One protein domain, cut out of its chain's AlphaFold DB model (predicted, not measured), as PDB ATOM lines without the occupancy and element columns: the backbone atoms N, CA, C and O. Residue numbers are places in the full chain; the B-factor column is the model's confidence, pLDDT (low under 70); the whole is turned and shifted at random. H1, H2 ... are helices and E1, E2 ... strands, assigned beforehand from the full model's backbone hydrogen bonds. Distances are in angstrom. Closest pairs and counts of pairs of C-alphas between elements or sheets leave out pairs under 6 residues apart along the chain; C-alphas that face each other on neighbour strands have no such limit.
ATOM      1  N   GLN A 200     -13.746  17.606 -13.749       74.62
ATOM      2  CA  GLN A 200     -12.956  17.380 -12.538       74.62
ATOM      3  C   GLN A 200     -12.369  18.698 -12.005       74.62
ATOM      4  O   GLN A 200     -11.419  19.256 -12.560       74.62
ATOM      5  N   VAL A 201     -12.858  19.158 -10.854       76.00
ATOM      6  CA  VAL A 201     -12.319  20.328 -10.147       76.00
ATOM      7  C   VAL A 201     -11.395  19.863  -9.023       76.00
ATOM      8  O   VAL A 201     -11.842  19.542  -7.928       76.00
ATOM      9  N   ALA A 202     -10.086  19.818  -9.298       78.44
ATOM     10  CA  ALA A 202      -9.071  19.384  -8.332       78.44
ATOM     11  C   ALA A 202      -8.273  20.557  -7.733       78.44
ATOM     12  O   ALA A 202      -7.621  21.318  -8.464       78.44
ATOM     13  N   LEU A 203      -8.262  20.668  -6.404       76.62
ATOM     14  CA  LEU A 203      -7.467  21.626  -5.630       76.62
ATOM     15  C   LEU A 203      -6.350  20.904  -4.881       76.62
ATOM     16  O   LEU A 203      -6.614  20.015  -4.079       76.62
ATOM     17  N   GLN A 204      -5.104  21.301  -5.134       80.31
ATOM     18  CA  GLN A 204      -3.923  20.745  -4.475       80.31
ATOM     19  C   GLN A 204      -3.527  21.613  -3.275       80.31
ATOM     20  O   GLN A 204      -3.528  22.841  -3.368       80.31
ATOM     21  N   ALA A 205      -3.134  20.983  -2.170       81.38
ATOM     22  CA  ALA A 205      -2.779  21.632  -0.911       81.38
ATOM     23  C   ALA A 205      -1.680  22.680  -1.094       81.38
ATOM     24  O   ALA A 205      -1.803  23.794  -0.592       81.38
ATOM     25  N   TYR A 206      -0.638  22.369  -1.874       79.06
ATOM     26  CA  TYR A 206       0.430  23.332  -2.145       79.06
ATOM     27  C   TYR A 206      -0.089  24.555  -2.921       79.06
ATOM     28  O   TYR A 206       0.323  25.674  -2.634       79.06
ATOM     29  N   SER A 207      -1.031  24.372  -3.859       76.88
ATOM     30  CA  SER A 207      -1.645  25.486  -4.592       76.88
ATOM     31  C   SER A 207      -2.504  26.354  -3.671       76.88
ATOM     32  O   SER A 207      -2.495  27.571  -3.823       76.88
ATOM     33  N   ILE A 208      -3.194  25.747  -2.699       86.12
ATOM     34  CA  ILE A 208      -3.948  26.463  -1.659       86.12
ATOM     35  C   ILE A 208      -3.001  27.297  -0.796       86.12
ATOM     36  O   ILE A 208      -3.242  28.484  -0.621       86.12
ATOM     37  N   VAL A 209      -1.896  26.722  -0.314       84.75
ATOM     38  CA  VAL A 209      -0.912  27.438   0.519       84.75
ATOM     39  C   VAL A 209      -0.267  28.598  -0.239       84.75
ATOM     40  O   VAL A 209      -0.145  29.700   0.297       84.75
ATOM     41  N   SER A 210       0.155  28.370  -1.484       80.62
ATOM     42  CA  SER A 210       0.739  29.422  -2.319       80.62
ATOM     43  C   SER A 210      -0.267  30.538  -2.601       80.62
ATOM     44  O   SER A 210       0.083  31.715  -2.495       80.62
ATOM     45  N   PHE A 211      -1.517  30.183  -2.909       86.00
ATOM     46  CA  PHE A 211      -2.568  31.162  -3.150       86.00
ATOM     47  C   PHE A 211      -2.962  31.927  -1.883       86.00
ATOM     48  O   PHE A 211      -3.081  33.143  -1.950       86.00
ATOM     49  N   ASP A 212      -3.098  31.273  -0.729       89.62
ATOM     50  CA  ASP A 212      -3.437  31.927   0.543       89.62
ATOM     51  C   ASP A 212      -2.383  32.973   0.937       89.62
ATOM     52  O   ASP A 212      -2.720  34.102   1.295       89.62
ATOM     53  N   LYS A 213      -1.091  32.658   0.765       86.81
ATOM     54  CA  LYS A 213      -0.001  33.629   0.965       86.81
ATOM     55  C   LYS A 213      -0.144  34.846   0.048       86.81
ATOM     56  O   LYS A 213       0.028  35.978   0.503       86.81
ATOM     57  N   LEU A 214      -0.463  34.628  -1.229       85.50
ATOM     58  CA  LEU A 214      -0.706  35.712  -2.180       85.50
ATOM     59  C   LEU A 214      -1.943  36.532  -1.780       85.50
ATOM     60  O   LEU A 214      -1.858  37.756  -1.689       85.50
ATOM     61  N   ALA A 215      -3.063  35.871  -1.493       88.06
ATOM     62  CA  ALA A 215      -4.321  36.484  -1.082       88.06
ATOM     63  C   ALA A 215      -4.154  37.346   0.172       88.06
ATOM     64  O   ALA A 215      -4.590  38.498   0.178       88.06
ATOM     65  N   LYS A 216      -3.414  36.861   1.176       89.00
ATOM     66  CA  LYS A 216      -3.027  37.634   2.362       89.00
ATOM     67  C   LYS A 216      -2.244  38.894   1.998       89.00
ATOM     68  O   LYS A 216      -2.562  39.982   2.474       89.00
ATOM     69  N   ASN A 217      -1.223  38.756   1.152       86.69
ATOM     70  CA  ASN A 217      -0.346  39.863   0.770       86.69
ATOM     71  C   ASN A 217      -1.083  40.952  -0.017       86.69
ATOM     72  O   ASN A 217      -0.805  42.133   0.184       86.69
ATOM     73  N   ILE A 218      -2.004  40.569  -0.904       86.50
ATOM     74  CA  ILE A 218      -2.807  41.508  -1.699       86.50
ATOM     75  C   ILE A 218      -3.934  42.125  -0.862       86.50
ATOM     76  O   ILE A 218      -4.132  43.334  -0.922       86.50
ATOM     77  N   SER A 219      -4.607  41.354  -0.006       87.81
ATOM     78  CA  SER A 219      -5.631  41.884   0.918       87.81
ATOM     79  C   SER A 219      -5.032  42.783   2.013       87.81
ATOM     80  O   SER A 219      -5.717  43.591   2.642       87.81
ATOM     81  N   GLY A 220      -3.720  42.680   2.245       86.25
ATOM     82  CA  GLY A 220      -2.964  43.648   3.035       86.25
ATOM     83  C   GLY A 220      -2.885  45.033   2.381       86.25
ATOM     84  O   GLY A 220      -2.825  46.021   3.111       86.25
ATOM     85  N   LEU A 221      -2.926  45.099   1.044       86.56
ATOM     86  CA  LEU A 221      -2.819  46.326   0.246       86.56
ATOM     87  C   LEU A 221      -4.165  47.028   0.022       86.56
ATOM     88  O   LEU A 221      -4.197  48.250  -0.046       86.56
ATOM     89  N   ASP A 222      -5.267  46.277  -0.067       86.94
ATOM     90  CA  ASP A 222      -6.624  46.828  -0.167       86.94
ATOM     91  C   ASP A 222      -7.504  46.254   0.956       86.94
ATOM     92  O   ASP A 222      -7.825  45.065   0.971       86.94
ATOM     93  N   ARG A 223      -7.900  47.115   1.906       87.00
ATOM     94  CA  ARG A 223      -8.691  46.723   3.086       87.00
ATOM     95  C   ARG A 223     -10.051  46.131   2.722       87.00
ATOM     96  O   ARG A 223     -10.515  45.258   3.443       87.00
ATOM     97  N   SER A 224     -10.649  46.554   1.611       88.00
ATOM     98  CA  SER A 224     -11.950  46.042   1.155       88.00
ATOM     99  C   SER A 224     -11.927  44.557   0.778       88.00
ATOM    100  O   SER A 224     -12.970  43.921   0.702       88.00
ATOM    101  N   LEU A 225     -10.741  43.988   0.533       91.00
ATOM    102  CA  LEU A 225     -10.596  42.572   0.215       91.00
ATOM    103  C   LEU A 225     -10.587  41.692   1.471       91.00
ATOM    104  O   LEU A 225     -10.667  40.472   1.342       91.00
ATOM    105  N   ARG A 226     -10.453  42.268   2.672       91.19
ATOM    106  CA  ARG A 226     -10.151  41.508   3.895       91.19
ATOM    107  C   ARG A 226     -11.305  40.648   4.381       91.19
ATOM    108  O   ARG A 226     -11.045  39.523   4.792       91.19
ATOM    109  N   ASP A 227     -12.533  41.145   4.324       90.31
ATOM    110  CA  ASP A 227     -13.671  40.471   4.960       90.31
ATOM    111  C   ASP A 227     -13.986  39.141   4.265       90.31
ATOM    112  O   ASP A 227     -13.939  38.079   4.890       90.31
ATOM    113  N   ILE A 228     -14.148  39.173   2.939       91.62
ATOM    114  CA  ILE A 228     -14.342  37.966   2.121       91.62
ATOM    115  C   ILE A 228     -13.094  37.070   2.150       91.62
ATOM    116  O   ILE A 228     -13.218  35.848   2.240       91.62
ATOM    117  N   TYR A 229     -11.881  37.641   2.130       93.56
ATOM    118  CA  TYR A 229     -10.651  36.847   2.243       93.56
ATOM    119  C   TYR A 229     -10.590  36.057   3.556       93.56
ATOM    120  O   TYR A 229     -10.261  34.872   3.534       93.56
ATOM    121  N   ASN A 230     -10.916  36.682   4.689       90.69
ATOM    122  CA  ASN A 230     -10.894  36.022   5.994       90.69
ATOM    123  C   ASN A 230     -11.884  34.853   6.048       90.69
ATOM    124  O   ASN A 230     -11.539  33.801   6.582       90.69
ATOM    125  N   ALA A 231     -13.062  34.997   5.437       88.69
ATOM    126  CA  ALA A 231     -14.035  33.912   5.343       88.69
ATOM    127  C   ALA A 231     -13.549  32.768   4.423       88.69
ATOM    128  O   ALA A 231     -13.626  31.593   4.785       88.69
ATOM    129  N   LEU A 232     -12.964  33.093   3.263       91.38
ATOM    130  CA  LEU A 232     -12.373  32.106   2.343       91.38
ATOM    131  C   LEU A 232     -11.187  31.353   2.962       91.38
ATOM    132  O   LEU A 232     -11.007  30.155   2.729       91.38
ATOM    133  N   LYS A 233     -10.379  32.044   3.767       92.50
ATOM    134  CA  LYS A 233      -9.190  31.495   4.426       92.50
ATOM    135  C   LYS A 233      -9.520  30.295   5.311       92.50
ATOM    136  O   LYS A 233      -8.734  29.348   5.359       92.50
ATOM    137  N   ASP A 234     -10.668  30.295   5.979       90.25
ATOM    138  CA  ASP A 234     -11.065  29.168   6.823       90.25
ATOM    139  C   ASP A 234     -11.377  27.915   5.995       90.25
ATOM    140  O   ASP A 234     -10.959  26.814   6.366       90.25
ATOM    141  N   VAL A 235     -12.020  28.076   4.833       91.75
ATOM    142  CA  VAL A 235     -12.228  26.985   3.863       91.75
ATOM    143  C   VAL A 235     -10.879  26.463   3.360       91.75
ATOM    144  O   VAL A 235     -10.641  25.253   3.348       91.75
ATOM    145  N   PHE A 236      -9.960  27.365   3.000       92.12
ATOM    146  CA  PHE A 236      -8.612  27.002   2.547       92.12
ATOM    147  C   PHE A 236      -7.850  26.206   3.603       92.12
ATOM    148  O   PHE A 236      -7.264  25.166   3.291       92.12
ATOM    149  N   LYS A 237      -7.883  26.664   4.856       91.88
ATOM    150  CA  LYS A 237      -7.214  26.011   5.983       91.88
ATOM    151  C   LYS A 237      -7.781  24.617   6.237       91.88
ATOM    152  O   LYS A 237      -7.004  23.683   6.419       91.88
ATOM    153  N   LEU A 238      -9.106  24.466   6.212       91.94
ATOM    154  CA  LEU A 238      -9.760  23.174   6.417       91.94
ATOM    155  C   LEU A 238      -9.354  22.160   5.343       91.94
ATOM    156  O   LEU A 238      -8.901  21.061   5.667       91.94
ATOM    157  N   ILE A 239      -9.454  22.545   4.066       89.00
ATOM    158  CA  ILE A 239      -9.067  21.679   2.944       89.00
ATOM    159  C   ILE A 239      -7.581  21.324   3.037       89.00
ATOM    160  O   ILE A 239      -7.217  20.154   2.923       89.00
ATOM    161  N   HIS A 240      -6.719  22.313   3.286       90.25
ATOM    162  CA  HIS A 240      -5.284  22.094   3.448       90.25
ATOM    163  C   HIS A 240      -4.984  21.077   4.557       90.25
ATOM    164  O   HIS A 240      -4.204  20.151   4.337       90.25
ATOM    165  N   ASN A 241      -5.627  21.199   5.720       89.75
ATOM    166  CA  ASN A 241      -5.398  20.289   6.838       89.75
ATOM    167  C   ASN A 241      -5.796  18.848   6.501       89.75
ATOM    168  O   ASN A 241      -4.989  17.939   6.701       89.75
ATOM    169  N   TYR A 242      -6.968  18.638   5.895       88.69
ATOM    170  CA  TYR A 242      -7.411  17.300   5.485       88.69
ATOM    171  C   TYR A 242      -6.572  16.674   4.370       88.69
ATOM    172  O   TYR A 242      -6.469  15.443   4.297       88.69
ATOM    173  N   CYS A 243      -5.987  17.501   3.503       82.62
ATOM    174  CA  CYS A 243      -5.077  17.065   2.451       82.62
ATOM    175  C   CYS A 243      -3.663  16.753   2.974       82.62
ATOM    176  O   CYS A 243      -3.002  15.866   2.437       82.62
ATOM    177  N   THR A 244      -3.178  17.467   3.993       82.19
ATOM    178  CA  THR A 244      -1.767  17.405   4.414       82.19
ATOM    179  C   THR A 244      -1.565  16.607   5.704       82.19
ATOM    180  O   THR A 244      -0.728  15.698   5.743       82.19
ATOM    181  N   PHE A 245      -2.335  16.914   6.751       85.25
ATOM    182  CA  PHE A 245      -2.127  16.399   8.109       85.25
ATOM    183  C   PHE A 245      -3.115  15.281   8.451       85.25
ATOM    184  O   PHE A 245      -2.707  14.183   8.820       85.25
ATOM    185  N   ASP A 246      -4.405  15.496   8.199       85.25
ATOM    186  CA  ASP A 246      -5.484  14.595   8.625       85.25
ATOM    187  C   ASP A 246      -5.838  13.568   7.541       85.25
ATOM    188  O   ASP A 246      -7.001  13.249   7.271       85.25
ATOM    189  N   ARG A 247      -4.815  13.038   6.868       77.12
ATOM    190  CA  ARG A 247      -4.939  12.147   5.703       77.12
ATOM    191  C   ARG A 247      -5.731  10.865   5.988       77.12
ATOM    192  O   ARG A 247      -6.478  10.423   5.118       77.12
ATOM    193  N   ASN A 248      -5.664  10.366   7.220       80.25
ATOM    194  CA  ASN A 248      -6.304   9.120   7.654       80.25
ATOM    195  C   ASN A 248      -7.776   9.261   8.077       80.25
ATOM    196  O   ASN A 248      -8.431   8.246   8.291       80.25
ATOM    197  N   VAL A 249      -8.304  10.484   8.207       82.81
ATOM    198  CA  VAL A 249      -9.724  10.686   8.541       82.81
ATOM    199  C   VAL A 249     -10.610  10.151   7.409       82.81
ATOM    200  O   VAL A 249     -10.282  10.315   6.229       82.81
ATOM    201  N   ASP A 250     -11.732   9.525   7.774       83.31
ATOM    202  CA  ASP A 250     -12.690   8.961   6.824       83.31
ATOM    203  C   ASP A 250     -13.181  10.011   5.813       83.31
ATOM    204  O   ASP A 250     -13.473  11.161   6.158       83.31
ATOM    205  N   ILE A 251     -13.279   9.606   4.544       79.94
ATOM    206  CA  ILE A 251     -13.615  10.502   3.430       79.94
ATOM    207  C   ILE A 251     -15.001  11.126   3.617       79.94
ATOM    208  O   ILE A 251     -15.169  12.301   3.296       79.94
ATOM    209  N   ARG A 252     -15.978  10.393   4.163       81.56
ATOM    210  CA  ARG A 252     -17.337  10.906   4.399       81.56
ATOM    211  C   ARG A 252     -17.318  12.021   5.437       81.56
ATOM    212  O   ARG A 252     -17.950  13.052   5.243       81.56
ATOM    213  N   ILE A 253     -16.527  11.855   6.499       86.94
ATOM    214  CA  ILE A 253     -16.361  12.879   7.540       86.94
ATOM    215  C   ILE A 253     -15.733  14.142   6.944       86.94
ATOM    216  O   ILE A 253     -16.228  15.244   7.178       86.94
ATOM    217  N   LYS A 254     -14.675  13.988   6.138       85.94
ATOM    218  CA  LYS A 254     -14.027  15.113   5.445       85.94
ATOM    219  C   LYS A 254     -14.996  15.842   4.521       85.94
ATOM    220  O   LYS A 254     -15.082  17.064   4.580       85.94
ATOM    221  N   ALA A 255     -15.719  15.093   3.686       85.44
ATOM    222  CA  ALA A 255     -16.663  15.649   2.726       85.44
ATOM    223  C   ALA A 255     -17.762  16.449   3.423       85.44
ATOM    224  O   ALA A 255     -17.987  17.605   3.067       85.44
ATOM    225  N   LYS A 256     -18.349  15.891   4.485       89.69
ATOM    226  CA  LYS A 256     -19.342  16.578   5.309       89.69
ATOM    227  C   LYS A 256     -18.790  17.860   5.935       89.69
ATOM    228  O   LYS A 256     -19.404  18.910   5.813       89.69
ATOM    229  N   LYS A 257     -17.595  17.822   6.534       91.75
ATOM    230  CA  LYS A 257     -16.977  18.998   7.176       91.75
ATOM    231  C   LYS A 257     -16.633  20.113   6.189       91.75
ATOM    232  O   LYS A 257     -16.833  21.286   6.492       91.75
ATOM    233  N   VAL A 258     -16.127  19.762   5.007       90.56
ATOM    234  CA  VAL A 258     -15.877  20.735   3.931       90.56
ATOM    235  C   VAL A 258     -17.192  21.335   3.431       90.56
ATOM    236  O   VAL A 258     -17.259  22.544   3.226       90.56
ATOM    237  N   THR A 259     -18.229  20.510   3.281       91.12
ATOM    238  CA  THR A 259     -19.579  20.935   2.882       91.12
ATOM    239  C   THR A 259     -20.167  21.908   3.903       91.12
ATOM    240  O   THR A 259     -20.504  23.022   3.524       91.12
ATOM    241  N   GLU A 260     -20.170  21.553   5.194       92.62
ATOM    242  CA  GLU A 260     -20.601  22.421   6.303       92.62
ATOM    243  C   GLU A 260     -19.888  23.779   6.250       92.62
ATOM    244  O   GLU A 260     -20.533  24.825   6.301       92.62
ATOM    245  N   LYS A 261     -18.560  23.780   6.062       93.88
ATOM    246  CA  LYS A 261     -17.781  25.023   6.047       93.88
ATOM    247  C   LYS A 261     -18.066  25.907   4.832       93.88
ATOM    248  O   LYS A 261     -18.009  27.131   4.937       93.88
ATOM    249  N   ILE A 262     -18.359  25.303   3.681       93.56
ATOM    250  CA  ILE A 262     -18.798  26.038   2.490       93.56
ATOM    251  C   ILE A 262     -20.207  26.598   2.702       93.56
ATOM    252  O   ILE A 262     -20.444  27.755   2.373       93.56
ATOM    253  N   THR A 263     -21.120  25.830   3.292       92.69
ATOM    254  CA  THR A 263     -22.479  26.292   3.595       92.69
ATOM    255  C   THR A 263     -22.474  27.451   4.599       92.69
ATOM    256  O   THR A 263     -23.192  28.424   4.394       92.69
ATOM    257  N   GLU A 264     -21.612  27.419   5.621       93.00
ATOM    258  CA  GLU A 264     -21.389  28.561   6.528       93.00
ATOM    259  C   GLU A 264     -20.947  29.824   5.768       93.00
ATOM    260  O   GLU A 264     -21.484  30.911   5.996       93.00
ATOM    261  N   LEU A 265     -19.985  29.684   4.845       94.00
ATOM    262  CA  LEU A 265     -19.517  30.787   4.001       94.00
ATOM    263  C   LEU A 265     -20.663  31.358   3.152       94.00
ATOM    264  O   LEU A 265     -20.832  32.576   3.099       94.00
ATOM    265  N   LEU A 266     -21.456  30.485   2.525       93.38
ATOM    266  CA  LEU A 266     -22.581  30.868   1.668       93.38
ATOM    267  C   LEU A 266     -23.771  31.449   2.446       93.38
ATOM    268  O   LEU A 266     -24.554  32.210   1.884       93.38
ATOM    269  N   GLY A 267     -23.879  31.167   3.746       90.94
ATOM    270  CA  GLY A 267     -24.824  31.846   4.636       90.94
ATOM    271  C   GLY A 267     -24.477  33.318   4.886       90.94
ATOM    272  O   GLY A 267     -25.350  34.092   5.267       90.94
ATOM    273  N   SER A 268     -23.216  33.709   4.662       92.69
ATOM    274  CA  SER A 268     -22.729  35.081   4.876       92.69
ATOM    275  C   SER A 268     -22.485  35.856   3.576       92.69
ATOM    276  O   SER A 268     -22.592  37.079   3.576       92.69
ATOM    277  N   TYR A 269     -22.151  35.171   2.479       93.50
ATOM    278  CA  TYR A 269     -21.796  35.788   1.197       93.50
ATOM    279  C   TYR A 269     -22.383  35.005   0.028       93.50
ATOM    280  O   TYR A 269     -22.284  33.778  -0.015       93.50
ATOM    281  N   LYS A 270     -22.906  35.702  -0.982       93.38
ATOM    282  CA  LYS A 270     -23.330  35.056  -2.228       93.38
ATOM    283  C   LYS A 270     -22.110  34.687  -3.064       93.38
ATOM    284  O   LYS A 270     -21.066  35.345  -3.014       93.38
ATOM    285  N   VAL A 271     -22.260  33.686  -3.933       90.50
ATOM    286  CA  VAL A 271     -21.211  33.342  -4.910       90.50
ATOM    287  C   VAL A 271     -20.838  34.555  -5.776       90.50
ATOM    288  O   VAL A 271     -19.658  34.757  -6.066       90.50
ATOM    289  N   ALA A 272     -21.815  35.396  -6.135       89.50
ATOM    290  CA  ALA A 272     -21.598  36.629  -6.894       89.50
ATOM    291  C   ALA A 272     -20.647  37.613  -6.185       89.50
ATOM    292  O   ALA A 272     -19.737  38.143  -6.827       89.50
ATOM    293  N   ASP A 273     -20.778  37.780  -4.865       92.00
ATOM    294  CA  ASP A 273     -19.918  38.667  -4.065       92.00
ATOM    295  C   ASP A 273     -18.463  38.167  -4.078       92.00
ATOM    296  O   ASP A 273     -17.507  38.930  -4.225       92.00
ATOM    297  N   ILE A 274     -18.280  36.846  -3.999       91.69
ATOM    298  CA  ILE A 274     -16.965  36.194  -4.057       91.69
ATOM    299  C   ILE A 274     -16.351  36.310  -5.464       91.69
ATOM    300  O   ILE A 274     -15.131  36.462  -5.611       91.69
ATOM    301  N   MET A 275     -17.173  36.264  -6.515       85.00
ATOM    302  CA  MET A 275     -16.730  36.514  -7.890       85.00
ATOM    303  C   MET A 275     -16.273  37.965  -8.078       85.00
ATOM    304  O   MET A 275     -15.196  38.186  -8.643       85.00
ATOM    305  N   GLU A 276     -17.029  38.941  -7.568       86.38
ATOM    306  CA  GLU A 276     -16.653  40.358  -7.592       86.38
ATOM    307  C   GLU A 276     -15.355  40.601  -6.810       86.38
ATOM    308  O   GLU A 276     -14.426  41.248  -7.312       86.38
ATOM    309  N   TRP A 277     -15.232  39.985  -5.632       93.25
ATOM    310  CA  TRP A 277     -13.996  39.985  -4.856       93.25
ATOM    311  C   TRP A 277     -12.813  39.451  -5.670       93.25
ATOM    312  O   TRP A 277     -11.764  40.092  -5.702       93.25
ATOM    313  N   ASN A 278     -12.963  38.330  -6.389       87.06
ATOM    314  CA  ASN A 278     -11.894  37.768  -7.225       87.06
ATOM    315  C   ASN A 278     -11.498  38.729  -8.361       87.06
ATOM    316  O   ASN A 278     -10.311  38.887  -8.653       87.06
ATOM    317  N   VAL A 279     -12.464  39.414  -8.987       79.56
ATOM    318  CA  VAL A 279     -12.190  40.448 -10.003       79.56
ATOM    319  C   VAL A 279     -11.385  41.601  -9.403       79.56
ATOM    320  O   VAL A 279     -10.379  42.021  -9.982       79.56
ATOM    321  N   ARG A 280     -11.774  42.094  -8.225       83.00
ATOM    322  CA  ARG A 280     -11.058  43.176  -7.540       83.00
ATOM    323  C   ARG A 280      -9.667  42.742  -7.076       83.00
ATOM    324  O   ARG A 280      -8.698  43.452  -7.333       83.00
ATOM    325  N   PHE A 281      -9.548  41.560  -6.475       86.88
ATOM    326  CA  PHE A 281      -8.278  40.949  -6.085       86.88
ATOM    327  C   PHE A 281      -7.311  40.886  -7.271       86.88
ATOM    328  O   PHE A 281      -6.167  41.318  -7.137       86.88
ATOM    329  N   LYS A 282      -7.770  40.439  -8.450       76.88
ATOM    330  CA  LYS A 282      -6.956  40.430  -9.677       76.88
ATOM    331  C   LYS A 282      -6.467  41.830 -10.038       76.88
ATOM    332  O   LYS A 282      -5.273  42.004 -10.264       76.88
ATOM    333  N   LYS A 283      -7.358  42.829 -10.050       78.19
ATOM    334  CA  LYS A 283      -7.002  44.226 -10.361       78.19
ATOM    335  C   LYS A 283      -5.926  44.766  -9.417       78.19
ATOM    336  O   LYS A 283      -4.983  45.400  -9.879       78.19
ATOM    337  N   VAL A 284      -6.039  44.506  -8.113       80.69
ATOM    338  CA  VAL A 284      -5.035  44.937  -7.125       80.69
ATOM    339  C   VAL A 284      -3.735  44.155  -7.305       80.69
ATOM    340  O   VAL A 284      -2.668  44.757  -7.369       80.69
ATOM    341  N   ALA A 285      -3.804  42.830  -7.452       71.81
ATOM    342  CA  ALA A 285      -2.633  41.984  -7.650       71.81
ATOM    343  C   ALA A 285      -1.809  42.435  -8.862       71.81
ATOM    344  O   ALA A 285      -0.594  42.593  -8.751       71.81
ATOM    345  N   LEU A 286      -2.466  42.712  -9.989       67.25
ATOM    346  CA  LEU A 286      -1.831  43.102 -11.250       67.25
ATOM    347  C   LEU A 286      -1.131  44.466 -11.193       67.25
ATOM    348  O   LEU A 286      -0.176  44.679 -11.936       67.25
ATOM    349  N   LYS A 287      -1.517  45.351 -10.265       74.00
ATOM    350  CA  LYS A 287      -0.768  46.586  -9.960       74.00
ATOM    351  C   LYS A 287       0.551  46.318  -9.220       74.00
ATOM    352  O   LYS A 287       1.381  47.212  -9.092       74.00
ATOM    353  N   HIS A 288       0.771  45.088  -8.751       69.75
ATOM    354  CA  HIS A 288       1.953  44.667  -7.999       69.75
ATOM    355  C   HIS A 288       2.574  43.375  -8.574       69.75
ATOM    356  O   HIS A 288       2.701  42.376  -7.857       69.75
ATOM    357  N   PRO A 289       3.032  43.373  -9.842       62.84
ATOM    358  CA  PRO A 289       3.470  42.167 -10.563       62.84
ATOM    359  C   PRO A 289       4.616  41.411  -9.874       62.84
ATOM    360  O   PRO A 289       4.658  40.180  -9.893       62.84
ATOM    361  N   ASN A 290       5.499  42.124  -9.167       63.41
ATOM    362  CA  ASN A 290       6.584  41.522  -8.385       63.41
ATOM    363  C   ASN A 290       6.090  40.594  -7.259       63.41
ATOM    364  O   ASN A 290       6.842  39.721  -6.830       63.41
ATOM    365  N   ARG A 291       4.836  40.744  -6.808       64.56
ATOM    366  CA  ARG A 291       4.215  39.917  -5.763       64.56
ATOM    367  C   ARG A 291       3.483  38.680  -6.301       64.56
ATOM    368  O   ARG A 291       3.122  37.829  -5.498       64.56
ATOM    369  N   ILE A 292       3.283  38.549  -7.620       56.75
ATOM    370  CA  ILE A 292       2.487  37.466  -8.246       56.75
ATOM    371  C   ILE A 292       3.360  36.288  -8.736       56.75
ATOM    372  O   ILE A 292       2.841  35.229  -9.096       56.75
ATOM    373  N   LYS A 293       4.695  36.432  -8.755       55.00
ATOM    374  CA  LYS A 293       5.614  35.483  -9.414       55.00
ATOM    375  C   LYS A 293       5.308  34.013  -9.061       55.00
ATOM    376  O   LYS A 293       5.386  33.612  -7.903       55.00
ATOM    377  N   LYS A 294       5.008  33.214 -10.097       54.41
ATOM    378  CA  LYS A 294       4.811  31.747 -10.063       54.41
ATOM    379  C   LYS A 294       3.621  31.229  -9.232       54.41
ATOM    380  O   LYS A 294       3.571  30.035  -8.948       54.41
ATOM    381  N   THR A 295       2.655  32.072  -8.860       57.25
ATOM    382  CA  THR A 295       1.463  31.624  -8.113       57.25
ATOM    383  C   THR A 295       0.243  31.514  -9.028       57.25
ATOM    384  O   THR A 295      -0.152  32.490  -9.657       57.25
ATOM    385  N   HIS A 296      -0.371  30.330  -9.098       62.69
ATOM    386  CA  HIS A 296      -1.595  30.106  -9.872       62.69
ATOM    387  C   HIS A 296      -2.832  30.548  -9.076       62.69
ATOM    388  O   HIS A 296      -2.974  30.182  -7.907       62.69
ATOM    389  N   ASN A 297      -3.742  31.305  -9.697       68.12
ATOM    390  CA  ASN A 297      -5.006  31.682  -9.065       68.12
ATOM    391  C   ASN A 297      -5.968  30.479  -9.036       68.12
ATOM    392  O   ASN A 297      -6.451  30.034 -10.077       68.12
ATOM    393  N   ILE A 298      -6.271  29.962  -7.842       77.81
ATOM    394  CA  ILE A 298      -7.173  28.813  -7.668       77.81
ATOM    395  C   ILE A 298      -8.659  29.201  -7.589       77.81
ATOM    396  O   ILE A 298      -9.509  28.311  -7.539       77.81
ATOM    397  N   MET A 299      -8.999  30.495  -7.592       82.62
ATOM    398  CA  MET A 299     -10.362  30.962  -7.313       82.62
ATOM    399  C   MET A 299     -11.405  30.442  -8.291       82.62
ATOM    400  O   MET A 299     -12.512  30.153  -7.865       82.62
ATOM    401  N   ASN A 300     -11.074  30.228  -9.565       74.31
ATOM    402  CA  ASN A 300     -12.038  29.653 -10.510       74.31
ATOM    403  C   ASN A 300     -12.483  28.243 -10.105       74.31
ATOM    404  O   ASN A 300     -13.630  27.865 -10.327       74.31
ATOM    405  N   LYS A 301     -11.589  27.459  -9.494       81.19
ATOM    406  CA  LYS A 301     -11.925  26.133  -8.963       81.19
ATOM    407  C   LYS A 301     -12.774  26.256  -7.698       81.19
ATOM    408  O   LYS A 301     -13.753  25.535  -7.564       81.19
ATOM    409  N   ILE A 302     -12.434  27.201  -6.819       87.69
ATOM    410  CA  ILE A 302     -13.206  27.490  -5.601       87.69
ATOM    411  C   ILE A 302     -14.622  27.941  -5.957       87.69
ATOM    412  O   ILE A 302     -15.570  27.323  -5.501       87.69
ATOM    413  N   ILE A 303     -14.775  28.931  -6.836       85.56
ATOM    414  CA  ILE A 303     -16.075  29.427  -7.303       85.56
ATOM    415  C   ILE A 303     -16.915  28.276  -7.867       85.56
ATOM    416  O   ILE A 303     -18.064  28.133  -7.477       85.56
ATOM    417  N   LYS A 304     -16.338  27.384  -8.687       85.12
ATOM    418  CA  LYS A 304     -17.053  26.190  -9.175       85.12
ATOM    419  C   LYS A 304     -17.539  25.281  -8.045       85.12
ATOM    420  O   LYS A 304     -18.658  24.783  -8.129       85.12
ATOM    421  N   MET A 305     -16.728  25.065  -7.009       89.69
ATOM    422  CA  MET A 305     -17.145  24.294  -5.835       89.69
ATOM    423  C   MET A 305     -18.284  24.987  -5.081       89.69
ATOM    424  O   MET A 305     -19.272  24.333  -4.763       89.69
ATOM    425  N   LEU A 306     -18.184  26.300  -4.859       91.69
ATOM    426  CA  LEU A 306     -19.219  27.092  -4.189       91.69
ATOM    427  C   LEU A 306     -20.546  27.056  -4.958       91.69
ATOM    428  O   LEU A 306     -21.570  26.726  -4.378       91.69
ATOM    429  N   THR A 307     -20.521  27.300  -6.273       87.81
ATOM    430  CA  THR A 307     -21.715  27.240  -7.132       87.81
ATOM    431  C   THR A 307     -22.375  25.864  -7.117       87.81
ATOM    432  O   THR A 307     -23.594  25.774  -7.181       87.81
ATOM    433  N   ASN A 308     -21.597  24.777  -7.073       87.81
ATOM    434  CA  ASN A 308     -22.183  23.434  -7.007       87.81
ATOM    435  C   ASN A 308     -22.813  23.159  -5.639       87.81
ATOM    436  O   ASN A 308     -23.900  22.602  -5.593       87.81
ATOM    437  N   ASN A 309     -22.171  23.592  -4.549       90.56
ATOM    438  CA  ASN A 309     -22.736  23.474  -3.206       90.56
ATOM    439  C   ASN A 309     -24.041  24.275  -3.053       90.56
ATOM    440  O   ASN A 309     -25.004  23.751  -2.511       90.56
ATOM    441  N   GLU A 310     -24.084  25.505  -3.579       89.75
ATOM    442  CA  GLU A 310     -25.274  26.372  -3.558       89.75
ATOM    443  C   GLU A 310     -26.467  25.754  -4.306       89.75
ATOM    444  O   GLU A 310     -27.610  25.929  -3.894       89.75
ATOM    445  N   LYS A 311     -26.205  25.023  -5.399       88.44
ATOM    446  CA  LYS A 311     -27.242  24.378  -6.215       88.44
ATOM    447  C   LYS A 311     -27.818  23.122  -5.568       88.44
ATOM    448  O   LYS A 311     -29.035  22.977  -5.527       88.44
ATOM    449  N   ASP A 312     -26.953  22.217  -5.117       88.12
ATOM    450  CA  ASP A 312     -27.353  20.966  -4.472       88.12
ATOM    451  C   ASP A 312     -26.262  20.498  -3.499       88.12
ATOM    452  O   ASP A 312     -25.222  19.950  -3.877       88.12
ATOM    453  N   ILE A 313     -26.517  20.710  -2.207       88.81
ATOM    454  CA  ILE A 313     -25.602  20.355  -1.116       88.81
ATOM    455  C   ILE A 313     -25.376  18.836  -1.055       88.81
ATOM    456  O   ILE A 313     -24.257  18.383  -0.794       88.81
ATOM    457  N   VAL A 314     -26.420  18.039  -1.304       87.50
ATOM    458  CA  VAL A 314     -26.362  16.575  -1.195       87.50
ATOM    459  C   VAL A 314     -25.557  15.994  -2.352       87.50
ATOM    460  O   VAL A 314     -24.727  15.105  -2.142       87.50
ATOM    461  N   GLU A 315     -25.777  16.487  -3.569       86.50
ATOM    462  CA  GLU A 315     -24.991  16.100  -4.738       86.50
ATOM    463  C   GLU A 315     -23.526  16.532  -4.584       86.50
ATOM    464  O   GLU A 315     -22.617  15.726  -4.813       86.50
ATOM    465  N   PHE A 316     -23.281  17.759  -4.113       89.12
ATOM    466  CA  PHE A 316     -21.934  18.263  -3.846       89.12
ATOM    467  C   PHE A 316     -21.154  17.343  -2.898       89.12
ATOM    468  O   PHE A 316     -20.030  16.948  -3.217       89.12
ATOM    469  N   GLU A 317     -21.741  16.971  -1.755       90.31
ATOM    470  CA  GLU A 317     -21.088  16.096  -0.775       90.31
ATOM    471  C   GLU A 317     -20.804  14.708  -1.369       90.31
ATOM    472  O   GLU A 317     -19.705  14.168  -1.204       90.31
ATOM    473  N   LYS A 318     -21.768  14.134  -2.103       87.81
ATOM    474  CA  LYS A 318     -21.625  12.813  -2.738       87.81
ATOM    475  C   LYS A 318     -20.509  12.780  -3.778       87.81
ATOM    476  O   LYS A 318     -19.813  11.763  -3.858       87.81
ATOM    477  N   ASN A 319     -20.340  13.870  -4.523       89.56
ATOM    478  CA  ASN A 319     -19.390  13.993  -5.628       89.56
ATOM    479  C   ASN A 319     -18.007  14.503  -5.197       89.56
ATOM    480  O   ASN A 319     -17.108  14.647  -6.034       89.56
ATOM    481  N   LEU A 320     -17.812  14.776  -3.906       89.12
ATOM    482  CA  LEU A 320     -16.530  15.185  -3.356       89.12
ATOM    483  C   LEU A 320     -15.661  13.968  -3.022       89.12
ATOM    484  O   LEU A 320     -16.094  12.995  -2.403       89.12
ATOM    485  N   PHE A 321     -14.392  14.038  -3.402       85.50
ATOM    486  CA  PHE A 321     -13.433  12.967  -3.197       85.50
ATOM    487  C   PHE A 321     -12.081  13.493  -2.714       85.50
ATOM    488  O   PHE A 321     -11.493  14.411  -3.287       85.50
ATOM    489  N   MET A 322     -11.556  12.852  -1.672       80.69
ATOM    490  CA  MET A 322     -10.228  13.099  -1.116       80.69
ATOM    491  C   MET A 322      -9.577  11.753  -0.849       80.69
ATOM    492  O   MET A 322     -10.034  11.016   0.019       80.69
ATOM    493  N   HIS A 323      -8.521  11.401  -1.570       68.88
ATOM    494  CA  HIS A 323      -7.890  10.107  -1.335       68.88
ATOM    495  C   HIS A 323      -6.825  10.186  -0.248       68.88
ATOM    496  O   HIS A 323      -6.024  11.116  -0.210       68.88
ATOM    497  N   LYS A 324      -6.803   9.159   0.613       64.81
ATOM    498  CA  LYS A 324      -5.969   9.064   1.821       64.81
ATOM    499  C   LYS A 324      -4.496   9.438   1.617       64.81
ATOM    500  O   LYS A 324      -3.905  10.105   2.450       64.81
ATOM    501  N   ASN A 325      -3.915   9.056   0.485       58.50
ATOM    502  CA  ASN A 325      -2.497   9.285   0.203       58.50
ATOM    503  C   ASN A 325      -2.192  10.605  -0.525       58.50
ATOM    504  O   ASN A 325      -1.021  10.858  -0.792       58.50
ATOM    505  N   TYR A 326      -3.182  11.442  -0.861       63.84
ATOM    506  CA  TYR A 326      -2.923  12.661  -1.640       63.84
ATOM    507  C   TYR A 326      -3.284  13.935  -0.931       63.84
ATOM    508  O   TYR A 326      -4.178  14.020  -0.094       63.84
ATOM    509  N   THR A 327      -2.597  14.959  -1.403       68.75
ATOM    510  CA  THR A 327      -2.725  16.327  -0.960       68.75
ATOM    511  C   THR A 327      -3.754  17.102  -1.781       68.75
ATOM    512  O   THR A 327      -3.657  18.320  -1.860       68.75
ATOM    513  N   ASN A 328      -4.730  16.450  -2.422       77.62
ATOM    514  CA  ASN A 328      -5.771  17.133  -3.189       77.62
ATOM    515  C   ASN A 328      -7.194  16.737  -2.790       77.62
ATOM    516  O   ASN A 328      -7.475  15.597  -2.424       77.62
ATOM    517  N   ILE A 329      -8.094  17.706  -2.930       84.31
ATOM    518  CA  ILE A 329      -9.541  17.509  -2.935       84.31
ATOM    519  C   ILE A 329     -10.043  17.637  -4.367       84.31
ATOM    520  O   ILE A 329      -9.564  18.480  -5.128       84.31
ATOM    521  N   THR A 330     -10.970  16.770  -4.751       85.06
ATOM    522  CA  THR A 330     -11.541  16.729  -6.092       85.06
ATOM    523  C   THR A 330     -13.056  16.740  -6.005       85.06
ATOM    524  O   THR A 330     -13.627  15.901  -5.320       85.06
ATOM    525  N   LEU A 331     -13.697  17.655  -6.726       87.44
ATOM    526  CA  LEU A 331     -15.134  17.635  -6.980       87.44
ATOM    527  C   LEU A 331     -15.384  17.177  -8.419       87.44
ATOM    528  O   LEU A 331     -14.749  17.692  -9.344       87.44
ATOM    529  N   PHE A 332     -16.315  16.245  -8.599       85.50
ATOM    530  CA  PHE A 332     -16.824  15.850  -9.910       85.50
ATOM    531  C   PHE A 332     -18.151  16.555 -10.182       85.50
ATOM    532  O   PHE A 332     -19.055  16.516  -9.357       85.50
ATOM    533  N   ILE A 333     -18.260  17.222 -11.324       80.75
ATOM    534  CA  ILE A 333     -19.454  17.988 -11.694       80.75
ATOM    535  C   ILE A 333     -20.043  17.367 -12.952       80.75
ATOM    536  O   ILE A 333     -19.328  17.239 -13.946       80.75
ATOM    537  N   SER A 334     -21.332  17.029 -12.940       85.31
ATOM    538  CA  SER A 334     -22.010  16.564 -14.150       85.31
ATOM    539  C   SER A 334     -22.028  17.646 -15.233       85.31
ATOM    540  O   SER A 334     -22.271  18.827 -14.971       85.31
ATOM    541  N   LYS A 335     -21.761  17.239 -16.473       77.75
ATOM    542  CA  LYS A 335     -21.921  18.061 -17.681       77.75
ATOM    543  C   LYS A 335     -22.906  17.453 -18.669       77.75
ATOM    544  O   LYS A 335     -23.093  18.048 -19.723       77.75
ATOM    545  N   VAL A 336     -23.530  16.321 -18.341       82.25
ATOM    546  CA  VAL A 336     -24.377  15.541 -19.256       82.25
ATOM    547  C   VAL A 336     -25.411  16.417 -19.960       82.25
ATOM    548  O   VAL A 336     -25.394  16.467 -21.184       82.25
TER     549      VAL A 336
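This is residues 200 to 336 of the 632 residues of an uncharacterized protein of marine sediment metagenome (UniProt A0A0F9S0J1). Three helices, H1, H2 and H3, stand side by side in an up-and-down row; H4 packs about perpendicular to H1 and H2 near their linked ends, with residues 215 to 219 of H1 and 225 to 228 of H2, H5 packs about perpendicular on H3, and a small antiparallel sheet, in the order E1 E3 E2, packs on H2, H3 and H5. The printed part has 137 residues with six named helices and three named strands, mostly helix, in the order E1 H1 H2 H3 H4 H5 H6 E2 E3. It is compact, with a radius of gyration of the C-alphas of 14.7 A and spans of 41 by 29 by 27 A.

Find C-alpha 200 at (-12.956, 17.380, -12.538), where E1, residues 200 to 204, begins. Next come H1, residues 205 to 219, 20.5 A; H2, 223 to 244, 30.2 A; H3, 251 to 268, 26.3 A; H4, 271 to 286, 22.6 A; H5, 299 to 311, 18.2 A; and H6, 313 to 318. E2, 320 to 322, precedes E3, 328 to 334, which ends at C-alpha 334, (-22.010, 16.564, -14.150).

H1 and H2 form a helical hairpin at a shallow tilt of 15 degrees; their closest C-alphas, Ala 205 and His 240, are 5.0 A apart. H2 and H3 form another, at 7 degrees, with C-alphas of Val 235 and Lys 261 closest, 6.3 A. H5 touches H3 about perpendicular, 89 degrees, closest at C-alphas 306 and 262, 6.8 A. H2, H3 and H5 are on one face of the sheet, two layers. The neighbour strands E1 and E3 are antiparallel, with N 201 and O 331 within hydrogen-bond range at 2.8 A; in the hairpin E2 and E3, N 321 and O 330 are within hydrogen-bond range at 2.8 A. Every O i to N i+4 pair is within range in H1, H4, H5 and H6, but 14 of 18 in H2 and 13 of 14 in H3.

The farthest C-alphas, Asp 250 and Lys 287, are 42.9 A apart. The printed part has no cut; the link H4 to H5 is long. Look for pLDDT under 70 at residues 286, 288 to 297 and 323 to 327.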